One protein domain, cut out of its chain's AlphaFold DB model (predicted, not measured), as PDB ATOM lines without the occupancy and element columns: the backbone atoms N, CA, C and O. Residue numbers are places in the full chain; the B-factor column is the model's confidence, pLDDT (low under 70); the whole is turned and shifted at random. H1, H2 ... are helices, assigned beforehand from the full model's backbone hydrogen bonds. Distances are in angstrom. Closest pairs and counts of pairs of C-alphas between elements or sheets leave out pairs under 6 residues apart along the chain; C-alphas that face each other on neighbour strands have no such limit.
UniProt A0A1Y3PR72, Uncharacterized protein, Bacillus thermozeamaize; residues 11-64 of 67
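What this domain is: This is residues 11 to 64 of the 67 residues of an uncharacterized protein of Bacillus thermozeamaize (UniProt A0A1Y3PR72). What shape does this domain have? Two short helices, H1 and H2, lie near each other at a steep tilt, and the small helix H3 is set apart from both near one end of the long axis; the long link between H1 and H2 loops out to the other end, round Lys 38. Between these ends two short stretches, residues 26 to 27 and residues 53 to 54, run side by side as a short parallel pairing. What is it built of, and how large is it? The printed part has 54 residues, with three named helices in the order H1, H2, H3 and no named strand, and its class is all helix. It is compact, with a radius of gyration of the C-alphas of 11.4 A and spans of 35 by 24 by 18 A.

Where its parts are: Where is the longest helix? H1 is residues 11 to 22, and it measures 16.3 A from its first C-alpha, at (247.055, 168.709, 246.862), to its last, at (234.761, 160.098, 240.486). Where are the other two? H2 is residues 42 to 49, 10.6 A from first to last C-alpha. H3 is residues 56 to 62, 9.8 A long in the same way, and its last C-alpha is at (228.560, 174.933, 230.484).

How they stand to each other: How does H1 stand to H2? They are close but not clearly touching, with 2 pairs of C-alphas within 8 A; the closest C-alphas are those of Ile 16 and Cys 46, 6.8 A apart. Their lines stand at a steep tilt of 44 degrees, and they run the same way. Where does H3 stand? H3 is apart from H1 and from H2, with no C-alpha within 8 A of either. What do the backbone N and O atoms show? In H1, H2 and H3 every O i to N i+4 pair is within hydrogen-bond range.

The domain as a whole: How far does the domain reach? The two C-alphas farthest apart are those of Lys 38 and Gly 64, at 35.7 A. Which link is long? The link from H1 to H2, residues 23 to 41, is long with 19 residues, and its C-alphas lie 5 to 19 A from the mean of all C-alphas. The link from H2 to H3 is short, with 6 residues. Is there a cut or a place of low confidence? The printed part has no cut. Its mean pLDDT is 91.7, and residue 11 is the one printed residue under 70.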
ATOM      1  N   ARG A  11     248.474 168.390 247.046       63.50
ATOM      2  CA  ARG A  11     247.055 168.709 246.862       63.50
ATOM      3  C   ARG A  11     246.577 168.562 245.412       63.50
ATOM      4  O   ARG A  11     245.504 168.014 245.194       63.50
ATOM      5  N   ALA A  12     247.356 169.004 244.426       77.19
ATOM      6  CA  ALA A  12     246.976 168.942 243.013       77.19
ATOM      7  C   ALA A  12     246.872 167.492 242.517       77.19
ATOM      8  O   ALA A  12     245.903 167.132 241.854       77.19
ATOM      9  N   SER A  13     247.825 166.635 242.895       86.19
ATOM     10  CA  SER A  13     247.793 165.209 242.549       86.19
ATOM     11  C   SER A  13     246.600 164.485 243.170       86.19
ATOM     12  O   SER A  13     245.949 163.699 242.484       86.19
ATOM     13  N   TYR A  14     246.272 164.780 244.433       90.00
ATOM     14  CA  TYR A  14     245.104 164.191 245.092       90.00
ATOM     15  C   TYR A  14     243.793 164.605 244.410       90.00
ATOM     16  O   TYR A  14     242.965 163.747 244.112       90.00
ATOM     17  N   VAL A  15     243.622 165.896 244.099       91.19
ATOM     18  CA  VAL A  15     242.417 166.406 243.418       91.19
ATOM     19  C   VAL A  15     242.230 165.746 242.049       91.19
ATOM     20  O   VAL A  15     241.128 165.300 241.737       91.19
ATOM     21  N   ILE A  16     243.299 165.616 241.256       93.00
ATOM     22  CA  ILE A  16     243.237 164.981 239.929       93.00
ATOM     23  C   ILE A  16     242.913 163.487 240.046       93.00
ATOM     24  O   ILE A  16     242.086 162.972 239.293       93.00
ATOM     25  N   ALA A  17     243.533 162.784 240.999       93.69
ATOM     26  CA  ALA A  17     243.255 161.370 241.237       93.69
ATOM     27  C   ALA A  17     241.795 161.148 241.658       93.69
ATOM     28  O   ALA A  17     241.116 160.275 241.112       93.69
ATOM     29  N   LEU A  18     241.292 161.976 242.575       94.50
ATOM     30  CA  LEU A  18     239.904 161.926 243.017       94.50
ATOM     31  C   LEU A  18     238.942 162.209 241.860       94.50
ATOM     32  O   LEU A  18     237.990 161.453 241.669       94.50
ATOM     33  N   ALA A  19     239.209 163.244 241.059       95.69
ATOM     34  CA  ALA A  19     238.394 163.586 239.898       95.69
ATOM     35  C   ALA A  19     238.336 162.435 238.886       95.69
ATOM     36  O   ALA A  19     237.254 162.081 238.422       95.69
ATOM     37  N   LYS A  20     239.470 161.774 238.627       95.56
ATOM     38  CA  LYS A  20     239.537 160.603 237.745       95.56
ATOM     39  C   LYS A  20     238.676 159.443 238.247       95.56
ATOM     40  O   LYS A  20     237.902 158.882 237.477       95.56
ATOM     41  N   VAL A  21     238.776 159.102 239.533       96.69
ATOM     42  CA  VAL A  21     237.982 158.016 240.140       96.69
ATOM     43  C   VAL A  21     236.490 158.357 240.153       96.69
ATOM     44  O   VAL A  21     235.651 157.490 239.921       96.69
ATOM     45  N   LYS A  22     236.147 159.624 240.403       96.88
ATOM     46  CA  LYS A  22     234.761 160.098 240.486       96.88
ATOM     47  C   LYS A  22     234.155 160.498 239.139       96.88
ATOM     48  O   LYS A  22     232.987 160.868 239.123       96.88
ATOM     49  N   LYS A  23     234.911 160.420 238.035       94.81
ATOM     50  CA  LYS A  23     234.520 160.947 236.712       94.81
ATOM     51  C   LYS A  23     234.035 162.406 236.793       94.81
ATOM     52  O   LYS A  23     233.052 162.781 236.164       94.81
ATOM     53  N   ALA A  24     234.705 163.200 237.624       95.00
ATOM     54  CA  ALA A  24     234.388 164.602 237.854       95.00
ATOM     55  C   ALA A  24     235.278 165.520 237.002       95.00
ATOM     56  O   ALA A  24     236.343 165.116 236.535       95.00
ATOM     57  N   VAL A  25     234.846 166.773 236.849       94.81
ATOM     58  CA  VAL A  25     235.589 167.827 236.147       94.81
ATOM     59  C   VAL A  25     236.414 168.626 237.156       94.81
ATOM     60  O   VAL A  25     235.905 169.021 238.205       94.81
ATOM     61  N   VAL A  26     237.682 168.896 236.845       95.19
ATOM     62  CA  VAL A  26     238.538 169.775 237.656       95.19
ATOM     63  C   VAL A  26     238.324 171.231 237.244       95.19
ATOM     64  O   VAL A  26     238.603 171.601 236.105       95.19
ATOM     65  N   ILE A  27     237.877 172.072 238.178       94.50
ATOM     66  CA  ILE A  27     237.765 173.520 237.958       94.50
ATOM     67  C   ILE A  27     238.996 174.216 238.528       94.50
ATOM     68  O   ILE A  27     239.317 174.053 239.705       94.50
ATOM     69  N   THR A  28     239.696 174.990 237.700       92.62
ATOM     70  CA  THR A  28     240.916 175.699 238.107       92.62
ATOM     71  C   THR A  28     240.997 177.093 237.490       92.62
ATOM     72  O   THR A  28     240.510 177.330 236.387       92.62
ATOM     73  N   GLY A  29     241.609 178.033 238.214       91.44
ATOM     74  CA  GLY A  29     241.946 179.365 237.699       91.44
ATOM     75  C   GLY A  29     243.255 179.397 236.906       91.44
ATOM     76  O   GLY A  29     243.632 180.441 236.380       91.44
ATOM     77  N   GLU A  30     243.973 178.274 236.831       91.75
ATOM     78  CA  GLU A  30     245.197 178.174 236.044       91.75
ATOM     79  C   GLU A  30     244.895 178.061 234.543       91.75
ATOM     80  O   GLU A  30     243.946 177.409 234.112       91.75
ATOM     81  N   ILE A  31     245.763 178.663 233.738       91.25
ATOM     82  CA  ILE A  31     245.781 178.536 232.274       91.25
ATOM     83  C   ILE A  31     246.870 177.522 231.916       91.25
ATOM     84  O   ILE A  31     247.911 177.595 232.573       91.25
ATOM     85  N   PRO A  32     246.694 176.634 230.913       92.00
ATOM     86  CA  PRO A  32     247.731 175.708 230.453       92.00
ATOM     87  C   PRO A  32     249.107 176.361 230.329       92.00
ATOM     88  O   PRO A  32     249.231 177.566 230.071       92.00
ATOM     89  N   ALA A  33     250.155 175.594 230.602       92.44
ATOM     90  CA  ALA A  33     251.501 176.122 230.483       92.44
ATOM     91  C   ALA A  33     251.882 176.254 229.003       92.44
ATOM     92  O   ALA A  33     251.514 175.419 228.177       92.44
ATOM     93  N   ASP A  34     252.649 177.291 228.665       92.19
ATOM     94  CA  ASP A  34     253.251 177.375 227.338       92.19
ATOM     95  C   ASP A  34     254.116 176.133 227.069       92.19
ATOM     96  O   ASP A  34     254.766 175.633 227.991       92.19
ATOM     97  N   PRO A  35     254.246 175.670 225.813       85.44
ATOM     98  CA  PRO A  35     255.053 174.490 225.490       85.44
ATOM     99  C   PRO A  35     256.525 174.587 225.930       85.44
ATOM    100  O   PRO A  35     257.196 173.572 226.105       85.44
ATOM    101  N   LYS A  36     257.042 175.813 226.099       89.38
ATOM    102  CA  LYS A  36     258.411 176.102 226.563       89.38
ATOM    103  C   LYS A  36     258.504 176.351 228.075       89.38
ATOM    104  O   LYS A  36     259.594 176.618 228.584       89.38
ATOM    105  N   ALA A  37     257.387 176.313 228.798       87.38
ATOM    106  CA  ALA A  37     257.361 176.579 230.226       87.38
ATOM    107  C   ALA A  37     258.053 175.457 231.007       87.38
ATOM    108  O   ALA A  37     257.827 174.269 230.786       87.38
ATOM    109  N   LYS A  38     258.884 175.844 231.981       83.62
ATOM    110  CA  LYS A  38     259.552 174.893 232.884       83.62
ATOM    111  C   LYS A  38     258.614 174.335 233.957       83.62
ATOM    112  O   LYS A  38     258.869 173.263 234.495       83.62
ATOM    113  N   LYS A  39     257.553 175.075 234.298       84.25
ATOM    114  CA  LYS A  39     256.595 174.708 235.343       84.25
ATOM    115  C   LYS A  39     255.348 174.101 234.711       84.25
ATOM    116  O   LYS A  39     254.661 174.773 233.949       84.25
ATOM    117  N   ILE A  40     255.063 172.857 235.079       86.56
ATOM    118  CA  ILE A  40     253.812 172.170 234.750       86.56
ATOM    119  C   ILE A  40     252.680 172.811 235.556       86.56
ATOM    120  O   ILE A  40     252.849 173.073 236.753       86.56
ATOM    121  N   LYS A  41     251.538 173.046 234.914       89.12
ATOM    122  CA  LYS A  41     250.327 173.557 235.555       89.12
ATOM    123  C   LYS A  41     249.243 172.487 235.587       89.12
ATOM    124  O   LYS A  41     249.302 171.493 234.865       89.12
ATOM    125  N   MET A  42     248.243 172.682 236.436       90.25
ATOM    126  CA  MET A  42     247.173 171.711 236.660       90.25
ATOM    127  C   MET A  42     246.441 171.290 235.369       90.25
ATOM    128  O   MET A  42     246.282 170.080 235.180       90.25
ATOM    129  N   PRO A  43     246.073 172.207 234.445       93.31
ATOM    130  CA  PRO A  43     245.447 171.830 233.176       93.31
ATOM    131  C   PRO A  43     246.279 170.848 232.347       93.31
ATOM    132  O   PRO A  43     245.735 169.900 231.783       93.31
ATOM    133  N   ASP A  44     247.604 171.023 232.317       92.19
ATOM    134  CA  ASP A  44     248.512 170.163 231.547       92.19
ATOM    135  C   ASP A  44     248.489 168.725 232.073       92.19
ATOM    136  O   ASP A  44     248.527 167.753 231.315       92.19
ATOM    137  N   VAL A  45     248.385 168.584 233.396       91.81
ATOM    138  CA  VAL A  45     248.292 167.286 234.065       91.81
ATOM    139  C   VAL A  45     246.938 166.643 233.795       91.81
ATOM    140  O   VAL A  45     246.900 165.463 233.457       91.81
ATOM    141  N   CYS A  46     245.840 167.398 233.897       93.88
ATOM    142  CA  CYS A  46     244.501 166.905 233.573       93.88
ATOM    143  C   CYS A  46     244.435 166.372 232.134       93.88
ATOM    144  O   CYS A  46     244.026 165.227 231.933       93.88
ATOM    145  N   MET A  47     244.946 167.137 231.161       93.94
ATOM    146  CA  MET A  47     245.013 166.719 229.752       93.94
ATOM    147  C   MET A  47     245.819 165.431 229.575       93.94
ATOM    148  O   MET A  47     245.350 164.486 228.943       93.94
ATOM    149  N   LYS A  48     247.006 165.345 230.187       93.00
ATOM    150  CA  LYS A  48     247.850 164.143 230.111       93.00
ATOM    151  C   LYS A  48     247.197 162.915 230.755       93.00
ATOM    152  O   LYS A  48     247.430 161.792 230.317       93.00
ATOM    153  N   MET A  49     246.409 163.115 231.810       93.00
ATOM    154  CA  MET A  49     245.783 162.036 232.578       93.00
ATOM    155  C   MET A  49     244.399 161.627 232.059       93.00
ATOM    156  O   MET A  49     243.830 160.668 232.603       93.00
ATOM    157  N   GLY A  50     243.881 162.314 231.033       94.94
ATOM    158  CA  GLY A  50     242.542 162.098 230.482       94.94
ATOM    159  C   GLY A  50     241.435 162.501 231.457       94.94
ATOM    160  O   GLY A  50     240.440 161.793 231.574       94.94
ATOM    161  N   VAL A  51     241.650 163.570 232.225       96.06
ATOM    162  CA  VAL A  51     240.678 164.116 233.180       96.06
ATOM    163  C   VAL A  51     240.132 165.423 232.619       96.06
ATOM    164  O   VAL A  51     240.908 166.310 232.256       96.06
ATOM    165  N   ASP A  52     238.806 165.551 232.576       95.44
ATOM    166  CA  ASP A  52     238.146 166.782 232.147       95.44
ATOM    167  C   ASP A  52     238.513 167.941 233.074       95.44
ATOM    168  O   ASP A  52     238.520 167.817 234.303       95.44
ATOM    169  N   TRP A  53     238.776 169.101 232.484       95.50
ATOM    170  CA  TRP A  53     239.045 170.323 233.227       95.50
ATOM    171  C   TRP A  53     238.404 171.524 232.534       95.50
ATOM    172  O   TRP A  53     238.166 171.505 231.326       95.50
ATOM    173  N   ALA A  54     238.116 172.566 233.306       95.50
ATOM    174  CA  ALA A  54     237.608 173.830 232.792       95.50
ATOM    175  C   ALA A  54     238.058 174.989 233.684       95.50
ATOM    176  O   ALA A  54     238.288 174.820 234.886       95.50
ATOM    177  N   ASN A  55     238.150 176.187 233.111       94.62
ATOM    178  CA  ASN A  55     238.206 177.396 233.926       94.62
ATOM    179  C   ASN A  55     236.809 177.776 234.445       94.62
ATOM    180  O   ASN A  55     235.790 177.281 233.960       94.62
ATOM    181  N   PHE A  56     236.753 178.671 235.432       91.56
ATOM    182  CA  PHE A  56     235.488 179.059 236.063       91.56
ATOM    183  C   PHE A  56     234.465 179.615 235.058       91.56
ATOM    184  O   PHE A  56     233.300 179.236 235.094       91.56
ATOM    185  N   LEU A  57     234.903 180.451 234.107       92.12
ATOM    186  CA  LEU A  57     234.019 181.028 233.086       92.12
ATOM    187  C   LEU A  57     233.467 179.974 232.117       92.12
ATOM    188  O   LEU A  57     232.312 180.044 231.704       92.12
ATOM    189  N   GLN A  58     234.279 178.990 231.742       93.06
ATOM    190  CA  GLN A  58     233.841 177.856 230.931       93.06
ATOM    191  C   GLN A  58     232.838 176.994 231.697       93.06
ATOM    192  O   GLN A  58     231.843 176.570 231.116       93.06
ATOM    193  N   PHE A  59     233.068 176.777 232.993       93.38
ATOM    194  CA  PHE A  59     232.169 176.013 233.849       93.38
ATOM    195  C   PHE A  59     230.791 176.667 233.964       93.38
ATOM    196  O   PHE A  59     229.799 176.039 233.614       93.38
ATOM    197  N   ILE A  60     230.714 177.946 234.343       94.44
ATOM    198  CA  ILE A  60     229.419 178.640 234.469       94.44
ATOM    199  C   ILE A  60     228.648 178.684 233.139       94.44
ATOM    200  O   ILE A  60     227.427 178.557 233.128       94.44
ATOM    201  N   ARG A  61     229.353 178.815 232.002       93.81
ATOM    202  CA  ARG A  61     228.740 178.777 230.663       93.81
ATOM    203  C   ARG A  61     228.208 177.386 230.331       93.81
ATOM    204  O   ARG A  61     227.108 177.280 229.800       93.81
ATOM    205  N   ARG A  62     228.971 176.335 230.652       92.25
ATOM    206  CA  ARG A  62     228.560 174.933 230.484       92.25
ATOM    207  C   ARG A  62     227.312 174.611 231.307       92.25
ATOM    208  O   ARG A  62     226.431 173.925 230.806       92.25
ATOM    209  N   GLU A  63     227.228 175.140 232.523       93.88
ATOM    210  CA  GLU A  63     226.082 174.953 233.419       93.88
ATOM    211  C   GLU A  63     224.901 175.893 233.101       93.88
ATOM    212  O   GLU A  63     223.870 175.846 233.769       93.88
ATOM    213  N   GLY A  64     225.021 176.759 232.086       94.94
ATOM    214  CA  GLY A  64     223.929 177.623 231.629       94.94
ATOM    215  C   GLY A  64     223.531 178.720 232.618       94.94
ATOM    216  O   GLY A  64     222.373 179.148 232.621       94.94
TER     217      GLY A  64